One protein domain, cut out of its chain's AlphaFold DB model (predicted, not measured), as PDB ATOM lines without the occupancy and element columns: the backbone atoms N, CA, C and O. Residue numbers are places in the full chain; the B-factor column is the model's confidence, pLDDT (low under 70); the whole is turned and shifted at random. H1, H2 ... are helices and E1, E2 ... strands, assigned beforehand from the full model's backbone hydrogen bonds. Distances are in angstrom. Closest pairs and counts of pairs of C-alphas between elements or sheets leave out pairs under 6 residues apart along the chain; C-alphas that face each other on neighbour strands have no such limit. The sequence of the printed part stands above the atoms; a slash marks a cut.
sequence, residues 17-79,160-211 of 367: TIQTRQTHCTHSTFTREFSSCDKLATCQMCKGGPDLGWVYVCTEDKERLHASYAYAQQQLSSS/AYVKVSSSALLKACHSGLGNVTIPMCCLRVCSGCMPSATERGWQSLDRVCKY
ATOM      1  N   THR A  17      -0.945  31.981  -6.092       70.69
ATOM      2  CA  THR A  17       0.404  32.235  -6.607       70.69
ATOM      3  C   THR A  17       0.335  32.377  -8.120       70.69
ATOM      4  O   THR A  17      -0.121  31.467  -8.807       70.69
ATOM      5  N   ILE A  18       0.786  33.514  -8.648       72.19
ATOM      6  CA  ILE A  18       0.834  33.748 -10.093       72.19
ATOM      7  C   ILE A  18       2.167  33.196 -10.606       72.19
ATOM      8  O   ILE A  18       3.223  33.750 -10.303       72.19
ATOM      9  N   GLN A  19       2.134  32.096 -11.362       59.31
ATOM     10  CA  GLN A  19       3.311  31.606 -12.082       59.31
ATOM     11  C   GLN A  19       3.451  32.369 -13.399       59.31
ATOM     12  O   GLN A  19       2.869  31.999 -14.414       59.31
ATOM     13  N   THR A  20       4.246  33.433 -13.414       57.12
ATOM     14  CA  THR A  20       4.666  34.039 -14.678       57.12
ATOM     15  C   THR A  20       5.834  33.228 -15.241       57.12
ATOM     16  O   THR A  20       6.985  33.400 -14.847       57.12
ATOM     17  N   ARG A  21       5.560  32.331 -16.198       54.41
ATOM     18  CA  ARG A  21       6.593  31.688 -17.037       54.41
ATOM     19  C   ARG A  21       7.164  32.684 -18.053       54.41
ATOM     20  O   ARG A  21       7.204  32.417 -19.250       54.41
ATOM     21  N   GLN A  22       7.563  33.868 -17.602       61.00
ATOM     22  CA  GLN A  22       8.166  34.849 -18.489       61.00
ATOM     23  C   GLN A  22       9.610  34.437 -18.769       61.00
ATOM     24  O   GLN A  22      10.494  34.556 -17.923       61.00
ATOM     25  N   THR A  23       9.843  33.960 -19.991       70.12
ATOM     26  CA  THR A  23      11.182  33.739 -20.562       70.12
ATOM     27  C   THR A  23      11.969  35.043 -20.700       70.12
ATOM     28  O   THR A  23      13.190  35.019 -20.849       70.12
ATOM     29  N   HIS A  24      11.282  36.186 -20.615       83.38
ATOM     30  CA  HIS A  24      11.859  37.515 -20.710       83.38
ATOM     31  C   HIS A  24      11.514  38.335 -19.474       83.38
ATOM     32  O   HIS A  24      10.359  38.655 -19.221       83.38
ATOM     33  N   CYS A  25      12.540  38.687 -18.709       88.81
ATOM     34  CA  CYS A  25      12.397  39.576 -17.572       88.81
ATOM     35  C   CYS A  25      12.478  41.040 -18.029       88.81
ATOM     36  O   CYS A  25      13.443  41.455 -18.689       88.81
ATOM     37  N   THR A  26      11.477  41.829 -17.648       90.12
ATOM     38  CA  THR A  26      11.409  43.274 -17.909       90.12
ATOM     39  C   THR A  26      12.108  44.113 -16.842       90.12
ATOM     40  O   THR A  26      12.186  45.327 -16.998       90.12
ATOM     41  N   HIS A  27      12.635  43.498 -15.780       90.81
ATOM     42  CA  HIS A  27      13.387  44.215 -14.754       90.81
ATOM     43  C   HIS A  27      14.577  44.956 -15.360       90.81
ATOM     44  O   HIS A  27      15.205  44.528 -16.325       90.81
ATOM     45  N   SER A  28      14.874  46.111 -14.803       88.50
ATOM     46  CA  SER A  28      15.970  46.972 -15.226       88.50
ATOM     47  C   SER A  28      17.313  46.496 -14.680       88.50
ATOM     48  O   SER A  28      18.341  46.716 -15.316       88.50
ATOM     49  N   THR A  29      17.313  45.815 -13.529       89.25
ATOM     50  CA  THR A  29      18.544  45.556 -12.773       89.25
ATOM     51  C   THR A  29      19.015  44.108 -12.897       89.25
ATOM     52  O   THR A  29      18.345  43.167 -12.460       89.25
ATOM     53  N   PHE A  30      20.212  43.944 -13.466       93.00
ATOM     54  CA  PHE A  30      20.908  42.667 -13.608       93.00
ATOM     55  C   PHE A  30      22.322  42.765 -13.046       93.00
ATOM     56  O   PHE A  30      22.989  43.779 -13.222       93.00
ATOM     57  N   THR A  31      22.801  41.680 -12.445       91.94
ATOM     58  CA  THR A  31      24.180  41.542 -11.960       91.94
ATOM     59  C   THR A  31      24.854  40.356 -12.647       91.94
ATOM     60  O   THR A  31      24.193  39.373 -12.990       91.94
ATOM     61  N   ARG A  32      26.170  40.437 -12.871       92.00
ATOM     62  CA  ARG A  32      26.966  39.313 -13.387       92.00
ATOM     63  C   ARG A  32      27.301  38.341 -12.256       92.00
ATOM     64  O   ARG A  32      27.870  38.747 -11.248       92.00
ATOM     65  N   GLU A  33      26.990  37.066 -12.443       90.44
ATOM     66  CA  GLU A  33      27.390  35.976 -11.548       90.44
ATOM     67  C   GLU A  33      28.423  35.101 -12.267       90.44
ATOM     68  O   GLU A  33      28.187  34.647 -13.392       90.44
ATOM     69  N   PHE A  34      29.584  34.904 -11.638       89.44
ATOM     70  CA  PHE A  34      30.623  34.018 -12.158       89.44
ATOM     71  C   PHE A  34      30.320  32.571 -11.782       89.44
ATOM     72  O   PHE A  34      30.064  32.255 -10.619       89.44
ATOM     73  N   SER A  35      30.412  31.681 -12.760       87.94
ATOM     74  CA  SER A  35      30.360  30.238 -12.573       87.94
ATOM     75  C   SER A  35      31.685  29.776 -11.982       87.94
ATOM     76  O   SER A  35      32.661  29.562 -12.694       87.94
ATOM     77  N   SER A  36      31.728  29.647 -10.660       81.31
ATOM     78  CA  SER A  36      32.838  28.977  -9.975       81.31
ATOM     79  C   SER A  36      32.900  27.490 -10.351       81.31
ATOM     80  O   SER A  36      31.871  26.909 -10.700       81.31
ATOM     81  N   CYS A  37      34.069  26.855 -10.201       72.69
ATOM     82  CA  CYS A  37      34.275  25.432 -10.517       72.69
ATOM     83  C   CYS A  37      33.248  24.496  -9.846       72.69
ATOM     84  O   CYS A  37      32.844  23.508 -10.450       72.69
ATOM     85  N   ASP A  38      32.765  24.846  -8.649       78.62
ATOM     86  CA  ASP A  38      31.827  24.018  -7.877       78.62
ATOM     87  C   ASP A  38      30.348  24.354  -8.130       78.62
ATOM     88  O   ASP A  38      29.447  23.639  -7.686       78.62
ATOM     89  N   LYS A  39      30.067  25.468  -8.818       82.62
ATOM     90  CA  LYS A  39      28.710  25.950  -9.103       82.62
ATOM     91  C   LYS A  39      28.650  26.489 -10.522       82.62
ATOM     92  O   LYS A  39      28.824  27.684 -10.760       82.62
ATOM     93  N   LEU A  40      28.374  25.587 -11.456       84.44
ATOM     94  CA  LEU A  40      28.122  25.937 -12.846       84.44
ATOM     95  C   LEU A  40      26.767  26.642 -12.940       84.44
ATOM     96  O   LEU A  40      25.711  26.009 -12.863       84.44
ATOM     97  N   ALA A  41      26.789  27.965 -13.081       90.56
ATOM     98  CA  ALA A  41      25.576  28.707 -13.359       90.56
ATOM     99  C   ALA A  41      25.206  28.476 -14.829       90.56
ATOM    100  O   ALA A  41      25.977  28.789 -15.731       90.56
ATOM    101  N   THR A  42      24.032  27.902 -15.086       94.31
ATOM    102  CA  THR A  42      23.557  27.627 -16.447       94.31
ATOM    103  C   THR A  42      22.543  28.670 -16.898       94.31
ATOM    104  O   THR A  42      21.758  29.209 -16.109       94.31
ATOM    105  N   CYS A  43      22.549  28.964 -18.197       93.75
ATOM    106  CA  CYS A  43      21.542  29.819 -18.807       93.75
ATOM    107  C   CYS A  43      20.175  29.123 -18.754       93.75
ATOM    108  O   CYS A  43      20.020  28.005 -19.233       93.75
ATOM    109  N   GLN A  44      19.142  29.779 -18.227       93.56
ATOM    110  CA  GLN A  44      17.802  29.188 -18.166       93.56
ATOM    111  C   GLN A  44      17.159  29.028 -19.548       93.56
ATOM    112  O   GLN A  44      16.287  28.169 -19.680       93.56
ATOM    113  N   MET A  45      17.598  29.801 -20.549       93.12
ATOM    114  CA  MET A  45      17.073  29.755 -21.917       93.12
ATOM    115  C   MET A  45      17.724  28.642 -22.746       93.12
ATOM    116  O   MET A  45      17.035  27.706 -23.131       93.12
ATOM    117  N   CYS A  46      19.041  28.691 -22.984       93.94
ATOM    118  CA  CYS A  46      19.723  27.677 -23.802       93.94
ATOM    119  C   CYS A  46      20.213  26.454 -23.019       93.94
ATOM    120  O   CYS A  46      20.726  25.521 -23.627       93.94
ATOM    121  N   LYS A  47      20.125  26.467 -21.681       93.81
ATOM    122  CA  LYS A  47      20.692  25.447 -20.773       93.81
ATOM    123  C   LYS A  47      22.214  25.270 -20.862       93.81
ATOM    124  O   LYS A  47      22.773  24.514 -20.075       93.81
ATOM    125  N   GLY A  48      22.884  26.002 -21.750       93.00
ATOM    126  CA  GLY A  48      24.334  26.029 -21.875       93.00
ATOM    127  C   GLY A  48      25.014  26.716 -20.692       93.00
ATOM    128  O   GLY A  48      24.432  27.580 -20.020       93.00
ATOM    129  N   GLY A  49      26.264  26.321 -20.454       89.88
ATOM    130  CA  GLY A  49      27.182  27.078 -19.611       89.88
ATOM    131  C   GLY A  49      27.593  28.384 -20.305       89.88
ATOM    132  O   GLY A  49      27.561  28.460 -21.532       89.88
ATOM    133  N   PRO A  50      27.931  29.435 -19.551       86.12
ATOM    134  CA  PRO A  50      28.391  30.688 -20.131       86.12
ATOM    135  C   PRO A  50      29.776  30.540 -20.773       86.12
ATOM    136  O   PRO A  50      30.704  30.071 -20.119       86.12
ATOM    137  N   ASP A  51      29.940  31.037 -22.001       78.06
ATOM    138  CA  ASP A  51      31.204  30.945 -22.759       78.06
ATOM    139  C   ASP A  51      32.404  31.570 -22.024       78.06
ATOM    140  O   ASP A  51      33.533  31.107 -22.142       78.06
ATOM    141  N   LEU A  52      32.154  32.617 -21.231       81.19
ATOM    142  CA  LEU A  52      33.170  33.345 -20.459       81.19
ATOM    143  C   LEU A  52      33.083  33.079 -18.948       81.19
ATOM    144  O   LEU A  52      33.642  33.834 -18.156       81.19
ATOM    145  N   GLY A  53      32.317  32.074 -18.522       87.31
ATOM    146  CA  GLY A  53      32.062  31.817 -17.102       87.31
ATOM    147  C   GLY A  53      31.004  32.732 -16.468       87.31
ATOM    148  O   GLY A  53      30.571  32.457 -15.358       87.31
ATOM    149  N   TRP A  54      30.519  33.778 -17.145       91.19
ATOM    150  CA  TRP A  54      29.555  34.738 -16.581       91.19
ATOM    151  C   TRP A  54      28.121  34.540 -17.080       91.19
ATOM    152  O   TRP A  54      27.877  34.532 -18.288       91.19
ATOM    153  N   VAL A  55      27.153  34.502 -16.163       94.31
ATOM    154  CA  VAL A  55      25.720  34.661 -16.476       94.31
ATOM    155  C   VAL A  55      25.182  35.973 -15.909       94.31
ATOM    156  O   VAL A  55      25.690  36.494 -14.918       94.31
ATOM    157  N   TYR A  56      24.130  36.508 -16.523       94.38
ATOM    158  CA  TYR A  56      23.396  37.661 -16.015       94.38
ATOM    159  C   TYR A  56      22.207  37.190 -15.195       94.38
ATOM    160  O   TYR A  56      21.374  36.419 -15.678       94.38
ATOM    161  N   VAL A  57      22.126  37.679 -13.963       93.69
ATOM    162  CA  VAL A  57      21.085  37.337 -12.998       93.69
ATOM    163  C   VAL A  57      20.270  38.577 -12.696       93.69
ATOM    164  O   VAL A  57      20.826  39.615 -12.343       93.69
ATOM    165  N   CYS A  58      18.949  38.479 -12.813       93.50
ATOM    166  CA  CYS A  58      18.065  39.549 -12.365       93.50
ATOM    167  C   CYS A  58      18.158  39.696 -10.837       93.50
ATOM    168  O   CYS A  58      17.936  38.726 -10.105       93.50
ATOM    169  N   THR A  59      18.467  40.899 -10.348       92.25
ATOM    170  CA  THR A  59      18.609  41.185  -8.906       92.25
ATOM    171  C   THR A  59      17.567  42.154  -8.365       92.25
ATOM    172  O   THR A  59      17.486  42.319  -7.151       92.25
ATOM    173  N   GLU A  60      16.716  42.726  -9.220       88.62
ATOM    174  CA  GLU A  60      15.777  43.789  -8.843       88.62
ATOM    175  C   GLU A  60      14.877  43.423  -7.649       88.62
ATOM    176  O   GLU A  60      14.807  44.170  -6.674       88.62
ATOM    177  N   ASP A  61      14.257  42.239  -7.653       86.75
ATOM    178  CA  ASP A  61      13.395  41.809  -6.543       86.75
ATOM    179  C   ASP A  61      14.169  41.551  -5.245       86.75
ATOM    180  O   ASP A  61      13.678  41.861  -4.156       86.75
ATOM    181  N   LYS A  62      15.389  41.004  -5.342       86.75
ATOM    182  CA  LYS A  62      16.265  40.806  -4.177       86.75
ATOM    183  C   LYS A  62      16.658  42.151  -3.582       86.75
ATOM    184  O   LYS A  62      16.548  42.337  -2.375       86.75
ATOM    185  N   GLU A  63      17.071  43.094  -4.420       83.50
ATOM    186  CA  GLU A  63      17.440  44.444  -3.999       83.50
ATOM    187  C   GLU A  63      16.255  45.177  -3.371       83.50
ATOM    188  O   GLU A  63      16.402  45.769  -2.302       83.50
ATOM    189  N   ARG A  64      15.062  45.080  -3.967       81.69
ATOM    190  CA  ARG A  64      13.840  45.681  -3.420       81.69
ATOM    191  C   ARG A  64      13.493  45.113  -2.046       81.69
ATOM    192  O   ARG A  64      13.129  45.870  -1.144       81.69
ATOM    193  N   LEU A  65      13.644  43.802  -1.864       81.56
ATOM    194  CA  LEU A  65      13.487  43.164  -0.558       81.56
ATOM    195  C   LEU A  65      14.537  43.651   0.443       81.56
ATOM    196  O   LEU A  65      14.170  44.064   1.541       81.56
ATOM    197  N   HIS A  66      15.819  43.645   0.078       79.19
ATOM    198  CA  HIS A  66      16.896  44.121   0.948       79.19
ATOM    199  C   HIS A  66      16.691  45.582   1.369       79.19
ATOM    200  O   HIS A  66      16.816  45.894   2.551       79.19
ATOM    201  N   ALA A  67      16.304  46.459   0.441       75.75
ATOM    202  CA  ALA A  67      15.986  47.855   0.731       75.75
ATOM    203  C   ALA A  67      14.790  47.985   1.690       75.75
ATOM    204  O   ALA A  67      14.830  48.782   2.627       75.75
ATOM    205  N   SER A  68      13.751  47.164   1.506       76.44
ATOM    206  CA  SER A  68      12.605  47.126   2.419       76.44
ATOM    207  C   SER A  68      13.010  46.696   3.834       76.44
ATOM    208  O   SER A  68      12.540  47.292   4.804       76.44
ATOM    209  N   TYR A  69      13.876  45.688   3.968       77.06
ATOM    210  CA  TYR A  69      14.380  45.245   5.272       77.06
ATOM    211  C   TYR A  69      15.271  46.297   5.931       77.06
ATOM    212  O   TYR A  69      15.085  46.584   7.111       77.06
ATOM    213  N   ALA A  70      16.186  46.912   5.176       75.00
ATOM    214  CA  ALA A  70      17.051  47.976   5.679       75.00
ATOM    215  C   ALA A  70      16.228  49.163   6.207       75.00
ATOM    216  O   ALA A  70      16.488  49.662   7.301       75.00
ATOM    217  N   TYR A  71      15.176  49.557   5.485       72.12
ATOM    218  CA  TYR A  71      14.266  50.616   5.922       72.12
ATOM    219  C   TYR A  71      13.494  50.243   7.196       72.12
ATOM    220  O   TYR A  71      13.402  51.044   8.126       72.12
ATOM    221  N   ALA A  72      12.962  49.018   7.275       75.38
ATOM    222  CA  ALA A  72      12.265  48.539   8.468       75.38
ATOM    223  C   ALA A  72      13.196  48.478   9.692       75.38
ATOM    224  O   ALA A  72      12.806  48.860  10.795       75.38
ATOM    225  N   GLN A  73      14.446  48.052   9.498       74.88
ATOM    226  CA  GLN A  73      15.454  48.018  10.553       74.88
ATOM    227  C   GLN A  73      15.856  49.426  11.006       74.88
ATOM    228  O   GLN A  73      16.013  49.657  12.205       74.88
ATOM    229  N   GLN A  74      15.968  50.381  10.080       73.75
ATOM    230  CA  GLN A  74      16.226  51.782  10.405       73.75
ATOM    231  C   GLN A  74      15.077  52.385  11.226       73.75
ATOM    232  O   GLN A  74      15.333  53.034  12.234       73.75
ATOM    233  N   GLN A  75      13.820  52.113  10.860       75.75
ATOM    234  CA  GLN A  75      12.637  52.529  11.627       75.75
ATOM    235  C   GLN A  75      12.648  51.954  13.052       75.75
ATOM    236  O   GLN A  75      12.455  52.691  14.018       75.75
ATOM    237  N   LEU A  76      12.932  50.657  13.204       73.75
ATOM    238  CA  LEU A  76      13.018  50.002  14.515       73.75
ATOM    239  C   LEU A  76      14.174  50.545  15.364       73.75
ATOM    240  O   LEU A  76      14.007  50.742  16.563       73.75
ATOM    241  N   SER A  77      15.318  50.836  14.747       69.75
ATOM    242  CA  SER A  77      16.485  51.395  15.444       69.75
ATOM    243  C   SER A  77      16.232  52.834  15.897       69.75
ATOM    244  O   SER A  77      16.561  53.181  17.027       69.75
ATOM    245  N   SER A  78      15.558  53.642  15.075       61.22
ATOM    246  CA  SER A  78      15.095  54.982  15.461       61.22
ATOM    247  C   SER A  78      14.014  54.943  16.545       61.22
ATOM    248  O   SER A  78      13.912  55.873  17.335       61.22
ATOM    249  N   SER A  79      13.230  53.864  16.610       56.75
ATOM    250  CA  SER A  79      12.193  53.664  17.633       56.75
ATOM    251  C   SER A  79      12.744  53.096  18.948       56.75
ATOM    252  O   SER A  79      12.086  53.196  19.980       56.75
ATOM    253  N   ALA A 160      11.363  32.094  -1.572       57.78
ATOM    254  CA  ALA A 160      11.476  33.094  -2.652       57.78
ATOM    255  C   ALA A 160      10.166  33.828  -3.010       57.78
ATOM    256  O   ALA A 160       9.896  34.078  -4.186       57.78
ATOM    257  N   TYR A 161       9.336  34.180  -2.024       60.44
ATOM    258  CA  TYR A 161       8.067  34.877  -2.275       60.44
ATOM    259  C   TYR A 161       8.047  36.261  -1.632       60.44
ATOM    260  O   TYR A 161       8.339  36.410  -0.444       60.44
ATOM    261  N   VAL A 162       7.638  37.267  -2.403       64.25
ATOM    262  CA  VAL A 162       7.311  38.594  -1.872       64.25
ATOM    263  C   VAL A 162       5.817  38.609  -1.577       64.25
ATOM    264  O   VAL A 162       4.991  38.495  -2.486       64.25
ATOM    265  N   LYS A 163       5.450  38.738  -0.299       65.06
ATOM    266  CA  LYS A 163       4.050  38.940   0.082       65.06
ATOM    267  C   LYS A 163       3.669  40.380  -0.247       65.06
ATOM    268  O   LYS A 163       4.119  41.308   0.420       65.06
ATOM    269  N   VAL A 164       2.846  40.565  -1.271       59.62
ATOM    270  CA  VAL A 164       2.301  41.880  -1.607       59.62
ATOM    271  C   VAL A 164       1.033  42.068  -0.784       59.62
ATOM    272  O   VAL A 164       0.102  41.270  -0.875       59.62
ATOM    273  N   SER A 165       1.012  43.092   0.073       61.06
ATOM    274  CA  SER A 165      -0.208  43.452   0.798       61.06
ATOM    275  C   SER A 165      -1.304  43.776  -0.210       61.06
ATOM    276  O   SER A 165      -1.063  44.508  -1.172       61.06
ATOM    277  N   SER A 166      -2.521  43.300   0.037       57.12
ATOM    278  CA  SER A 166      -3.686  43.584  -0.802       57.12
ATOM    279  C   SER A 166      -3.958  45.082  -0.924       57.12
ATOM    280  O   SER A 166      -4.631  45.479  -1.855       57.12
ATOM    281  N   SER A 167      -3.427  45.928  -0.037       56.25
ATOM    282  CA  SER A 167      -3.510  47.391  -0.136       56.25
ATOM    283  C   SER A 167      -2.601  48.012  -1.208       56.25
ATOM    284  O   SER A 167      -2.793  49.173  -1.548       56.25
ATOM    285  N   ALA A 168      -1.597  47.278  -1.699       53.06
ATOM    286  CA  ALA A 168      -0.631  47.743  -2.700       53.06
ATOM    287  C   ALA A 168      -0.993  47.328  -4.138       53.06
ATOM    288  O   ALA A 168      -0.302  47.711  -5.078       53.06
ATOM    289  N   LEU A 169      -2.050  46.529  -4.311       55.69
ATOM    290  CA  LEU A 169      -2.593  46.178  -5.622       55.69
ATOM    291  C   LEU A 169      -3.540  47.291  -6.114       55.69
ATOM    292  O   LEU A 169      -3.980  48.131  -5.328       55.69
ATOM    293  N   LEU A 170      -3.798  47.348  -7.424       54.00
ATOM    294  CA  LEU A 170      -4.674  48.352  -8.041       54.00
ATOM    295  C   LEU A 170      -6.150  48.037  -7.790       54.00
ATOM    296  O   LEU A 170      -6.586  46.919  -8.066       54.00
ATOM    297  N   LYS A 171      -6.926  49.054  -7.371       49.75
ATOM    298  CA  LYS A 171      -8.316  48.967  -6.856       49.75
ATOM    299  C   LYS A 171      -9.287  48.141  -7.720       49.75
ATOM    300  O   LYS A 171     -10.217  47.542  -7.184       49.75
ATOM    301  N   ALA A 172      -9.028  48.042  -9.023       51.75
ATOM    302  CA  ALA A 172      -9.797  47.239  -9.974       51.75
ATOM    303  C   ALA A 172      -9.703  45.708  -9.758       51.75
ATOM    304  O   ALA A 172     -10.553  44.980 -10.260       51.75
ATOM    305  N   CYS A 173      -8.724  45.202  -8.995       47.56
ATOM    306  CA  CYS A 173      -8.480  43.760  -8.815       47.56
ATOM    307  C   CYS A 173      -8.854  43.199  -7.422       47.56
ATOM    308  O   CYS A 173      -8.549  42.043  -7.126       47.56
ATOM    309  N   HIS A 174      -9.481  43.984  -6.534       47.09
ATOM    310  CA  HIS A 174      -9.522  43.674  -5.088       47.09
ATOM    311  C   HIS A 174     -10.685  42.804  -4.615       47.09
ATOM    312  O   HIS A 174     -10.724  42.445  -3.441       47.09
ATOM    313  N   SER A 175     -11.649  42.462  -5.463       50.94
ATOM    314  CA  SER A 175     -12.884  41.831  -4.984       50.94
ATOM    315  C   SER A 175     -12.817  40.307  -4.826       50.94
ATOM    316  O   SER A 175     -13.732  39.745  -4.235       50.94
ATOM    317  N   GLY A 176     -11.761  39.624  -5.289       55.66
ATOM    318  CA  GLY A 176     -11.735  38.149  -5.254       55.66
ATOM    319  C   GLY A 176     -10.386  37.473  -5.032       55.66
ATOM    320  O   GLY A 176     -10.350  36.262  -4.818       55.66
ATOM    321  N   LEU A 177      -9.278  38.211  -5.061       54.81
ATOM    322  CA  LEU A 177      -7.953  37.632  -4.871       54.81
ATOM    323  C   LEU A 177      -7.533  37.851  -3.416       54.81
ATOM    324  O   LEU A 177      -7.369  38.987  -2.975       54.81
ATOM    325  N   GLY A 178      -7.402  36.757  -2.659       65.38
ATOM    326  CA  GLY A 178      -6.764  36.763  -1.340       65.38
ATOM    327  C   GLY A 178      -5.302  37.224  -1.419       65.38
ATOM    328  O   GLY A 178      -4.878  37.803  -2.413       65.38
ATOM    329  N   ASN A 179      -4.501  36.980  -0.377       69.62
ATOM    330  CA  ASN A 179      -3.073  37.332  -0.395       69.62
ATOM    331  C   ASN A 179      -2.414  36.819  -1.694       69.62
ATOM    332  O   ASN A 179      -2.326  35.608  -1.898       69.62
ATOM    333  N   VAL A 180      -1.979  37.726  -2.575       71.81
ATOM    334  CA  VAL A 180      -1.279  37.369  -3.814       71.81
ATOM    335  C   VAL A 180       0.210  37.323  -3.510       71.81
ATOM    336  O   VAL A 180       0.803  38.300  -3.044       71.81
ATOM    337  N   THR A 181       0.825  36.175  -3.763       75.38
ATOM    338  CA  THR A 181       2.277  36.015  -3.674       75.38
ATOM    339  C   THR A 181       2.861  36.092  -5.074       75.38
ATOM    340  O   THR A 181       2.551  35.239  -5.911       75.38
ATOM    341  N   ILE A 182       3.708  37.092  -5.315       79.56
ATOM    342  CA  ILE A 182       4.480  37.191  -6.554       79.56
ATOM    343  C   ILE A 182       5.824  36.496  -6.299       79.56
ATOM    344  O   ILE A 182       6.516  36.857  -5.335       79.56
ATOM    345  N   PRO A 183       6.184  35.465  -7.085       83.31
ATOM    346  CA  PRO A 183       7.486  34.828  -6.958       83.31
ATOM    347  C   PRO A 183       8.587  35.822  -7.331       83.31
ATOM    348  O   PRO A 183       8.424  36.629  -8.243       83.31
ATOM    349  N   MET A 184       9.714  35.761  -6.628       87.75
ATOM    350  CA  MET A 184      10.866  36.595  -6.958       87.75
ATOM    351  C   MET A 184      11.429  36.227  -8.329       87.75
ATOM    352  O   MET A 184      11.647  35.046  -8.625       87.75
ATOM    353  N   CYS A 185      11.757  37.230  -9.138       91.12
ATOM    354  CA  CYS A 185      12.447  36.996 -10.392       91.12
ATOM    355  C   CYS A 185      13.852  36.441 -10.135       91.12
ATOM    356  O   CYS A 185      14.712  37.091  -9.543       91.12
ATOM    357  N   CYS A 186      14.078  35.220 -10.614       89.75
ATOM    358  CA  CYS A 186      15.358  34.521 -10.531       89.75
ATOM    359  C   CYS A 186      15.914  34.220 -11.931       89.75
ATOM    360  O   CYS A 186      16.559  33.185 -12.123       89.75
ATOM    361  N   LEU A 187      15.616  35.076 -12.919       93.62
ATOM    362  CA  LEU A 187      16.041  34.860 -14.299       93.62
ATOM    363  C   LEU A 187      17.572  34.839 -14.381       93.62
ATOM    364  O   LEU A 187      18.226  35.771 -13.910       93.62
ATOM    365  N   ARG A 188      18.112  33.792 -15.016       93.69
ATOM    366  CA  ARG A 188      19.540  33.644 -15.336       93.69
ATOM    367  C   ARG A 188      19.728  33.416 -16.824       93.69
ATOM    368  O   ARG A 188      19.196  32.448 -17.362       93.69
ATOM    369  N   VAL A 189      20.487  34.277 -17.486       94.81
ATOM    370  CA  VAL A 189      20.657  34.253 -18.945       94.81
ATOM    371  C   VAL A 189      22.104  34.529 -19.335       94.81
ATOM    372  O   VAL A 189      22.785  35.326 -18.695       94.81
ATOM    373  N   CYS A 190      22.596  33.863 -20.380       94.00
ATOM    374  CA  CYS A 190      23.885  34.205 -20.981       94.00
ATOM    375  C   CYS A 190      23.749  35.438 -21.891       94.00
ATOM    376  O   CYS A 190      22.643  35.819 -22.287       94.00
ATOM    377  N   SER A 191      24.885  36.041 -22.251       92.56
ATOM    378  CA  SER A 191      24.941  37.186 -23.170       92.56
ATOM    379  C   SER A 191      24.304  36.891 -24.531       92.56
ATOM    380  O   SER A 191      23.641  37.765 -25.078       92.56
ATOM    381  N   GLY A 192      24.456  35.668 -25.051       92.62
ATOM    382  CA  GLY A 192      23.881  35.266 -26.338       92.62
ATOM    383  C   GLY A 192      22.353  35.170 -26.327       92.62
ATOM    384  O   GLY A 192      21.702  35.616 -27.265       92.62
ATOM    385  N   CYS A 193      21.756  34.635 -25.256       92.62
ATOM    386  CA  CYS A 193      20.299  34.484 -25.168       92.62
ATOM    387  C   CYS A 193      19.565  35.786 -24.837       92.62
ATOM    388  O   CYS A 193      18.391  35.922 -25.176       92.62
ATOM    389  N   MET A 194      20.217  36.728 -24.148       92.12
ATOM    390  CA  MET A 194      19.615  38.021 -23.819       92.12
ATOM    391  C   MET A 194      20.663  39.145 -23.830       92.12
ATOM    392  O   MET A 194      21.136  39.564 -22.769       92.12
ATOM    393  N   PRO A 195      20.994  39.694 -25.011       91.19
ATOM    394  CA  PRO A 195      21.953  40.792 -25.130       91.19
ATOM    395  C   PRO A 195      21.580  42.015 -24.282       91.19
ATOM    396  O   PRO A 195      22.438  42.601 -23.628       91.19
ATOM    397  N   SER A 196      20.286  42.331 -24.157       90.50
ATOM    398  CA  SER A 196      19.805  43.441 -23.316       90.50
ATOM    399  C   SER A 196      20.083  43.257 -21.818       90.50
ATOM    400  O   SER A 196      20.105  44.231 -21.066       90.50
ATOM    401  N   ALA A 197      20.296  42.027 -21.338       90.38
ATOM    402  CA  ALA A 197      20.752  41.795 -19.967       90.38
ATOM    403  C   ALA A 197      22.223  42.204 -19.793       90.38
ATOM    404  O   ALA A 197      22.608  42.643 -18.712       90.38
ATOM    405  N   THR A 198      23.027  42.131 -20.861       89.38
ATOM    406  CA  THR A 198      24.420  42.604 -20.867       89.38
ATOM    407  C   THR A 198      24.491  44.116 -20.715       89.38
ATOM    408  O   THR A 198      25.230  44.602 -19.861       89.38
ATOM    409  N   GLU A 199      23.691  44.850 -21.487       87.62
ATOM    410  CA  GLU A 199      23.596  46.314 -21.408       87.62
ATOM    411  C   GLU A 199      23.133  46.774 -20.022       87.62
ATOM    412  O   GLU A 199      23.765  47.625 -19.395       87.62
ATOM    413  N   ARG A 200      22.079  46.138 -19.495       84.75
ATOM    414  CA  ARG A 200      21.563  46.395 -18.142       84.75
ATOM    415  C   ARG A 200      22.561  46.015 -17.046       84.75
ATOM    416  O   ARG A 200      22.658  46.700 -16.033       84.75
ATOM    417  N   GLY A 201      23.355  44.968 -17.264       80.56
ATOM    418  CA  GLY A 201      24.385  44.520 -16.329       80.56
ATOM    419  C   GLY A 201      25.474  45.563 -16.075       80.56
ATOM    420  O   GLY A 201      25.975  45.656 -14.955       80.56
ATOM    421  N   TRP A 202      25.810  46.395 -17.063       77.12
ATOM    422  CA  TRP A 202      26.793  47.471 -16.879       77.12
ATOM    423  C   TRP A 202      26.321  48.555 -15.908       77.12
ATOM    424  O   TRP A 202      27.143  49.121 -15.189       77.12
ATOM    425  N   GLN A 203      25.010  48.788 -15.799       66.94
ATOM    426  CA  GLN A 203      24.458  49.732 -14.822       66.94
ATOM    427  C   GLN A 203      24.685  49.264 -13.374       66.94
ATOM    428  O   GLN A 203      24.820  50.092 -12.472       66.94
ATOM    429  N   SER A 204      24.792  47.949 -13.140       63.94
ATOM    430  CA  SER A 204      25.169  47.420 -11.819       63.94
ATOM    431  C   SER A 204      26.627  47.723 -11.471       63.94
ATOM    432  O   SER A 204      26.917  48.093 -10.335       63.94
ATOM    433  N   LEU A 205      27.539  47.652 -12.447       63.34
ATOM    434  CA  LEU A 205      28.946  48.005 -12.245       63.34
ATOM    435  C   LEU A 205      29.112  49.504 -12.007       63.34
ATOM    436  O   LEU A 205      29.865  49.894 -11.123       63.34
ATOM    437  N   ASP A 206      28.358  50.340 -12.718       60.38
ATOM    438  CA  ASP A 206      28.351  51.787 -12.487       60.38
ATOM    439  C   ASP A 206      27.876  52.133 -11.064       60.38
ATOM    440  O   ASP A 206      28.457  52.997 -10.414       60.38
ATOM    441  N   ARG A 207      26.901  51.396 -10.507       60.28
ATOM    442  CA  ARG A 207      26.565  51.501  -9.074       60.28
ATOM    443  C   ARG A 207      27.750  51.134  -8.182       60.28
ATOM    444  O   ARG A 207      28.054  51.897  -7.273       60.28
ATOM    445  N   VAL A 208      28.423  50.009  -8.430       57.12
ATOM    446  CA  VAL A 208      29.603  49.596  -7.642       57.12
ATOM    447  C   VAL A 208      30.710  50.656  -7.699       57.12
ATOM    448  O   VAL A 208      31.332  50.929  -6.678       57.12
ATOM    449  N   CYS A 209      30.908  51.295  -8.853       60.19
ATOM    450  CA  CYS A 209      31.909  52.346  -9.038       60.19
ATOM    451  C   CYS A 209      31.490  53.712  -8.464       60.19
ATOM    452  O   CYS A 209      32.360  54.513  -8.133       60.19
ATOM    453  N   LYS A 210      30.186  54.005  -8.357       62.88
ATOM    454  CA  LYS A 210      29.664  55.287  -7.843       62.88
ATOM    455  C   LYS A 210      29.526  55.342  -6.328       62.88
ATOM    456  O   LYS A 210      29.540  56.435  -5.766       62.88
ATOM    457  N   TYR A 211      29.338  54.208  -5.659       52.78
ATOM    458  CA  TYR A 211      29.279  54.193  -4.203       52.78
ATOM    459  C   TYR A 211      30.700  54.205  -3.624       52.78
ATOM    460  O   TYR A 211      31.459  53.260  -3.817       52.78
TER     461      TYR A 211
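This is residues 17 to 79 and 160 to 211 of the 367 residues of an uncharacterized protein of Emergomyces pasteurianus Ep9510 (UniProt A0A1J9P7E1). A hairpin of strands E1 and E2 has helix H2 packed on it; H1 runs from E2 as an arm, its residues 66 to 79 sticking out, and a second hairpin, E3 and E4, makes a small head. The 115 printed residues, under half in named elements, run E1 E2 H1 E3 E4 H2: mixed class, both two-stranded sheets antiparallel. The whole is loose, radius of gyration of the C-alphas 17.1 A, spanning 47 by 38 by 27 A.

In the hairpin of E1, residues 30 to 34, and E2, residues 54 to 58, N 31 and O 57 are 2.9 A apart. H2, residues 195 to 210, comes closest to E1 at the C-alphas of Gly 201 and Phe 30, 4.8 A. Residues 56 to 57 of E2 pair antiparallel with residues 188 to 189. In the hairpin of E3, residues 161 to 164, and E4, residues 180 to 183, N 162 and O 182 are 3.2 A apart. H1, residues 60 to 79, is apart from H2; every O i to N i+4 pair is within hydrogen-bond range in H1, 9 of 12 in H2.

E1 begins at C-alpha 30 (20.908, 42.667, -13.608); H2, 23.8 A long, ends at C-alpha 210 (29.664, 55.287, -7.843). H1 measures 28.5 A, E1 13.1 A, E2 13.2 A, E3 9.1 A and E4 9.7 A.

The farthest C-alphas, Cys 37 and Ser 175, are 50.2 A apart. Residues 80 to 159 are not printed; C-alphas 79 and 160 are 28.9 A apart across the cut. Links E1 to E2, E3 to E4 and E4 to H2 are long. pLDDT is under 70 at residues 19 to 22, 77 to 79, 160 to 179 and 203 to 211.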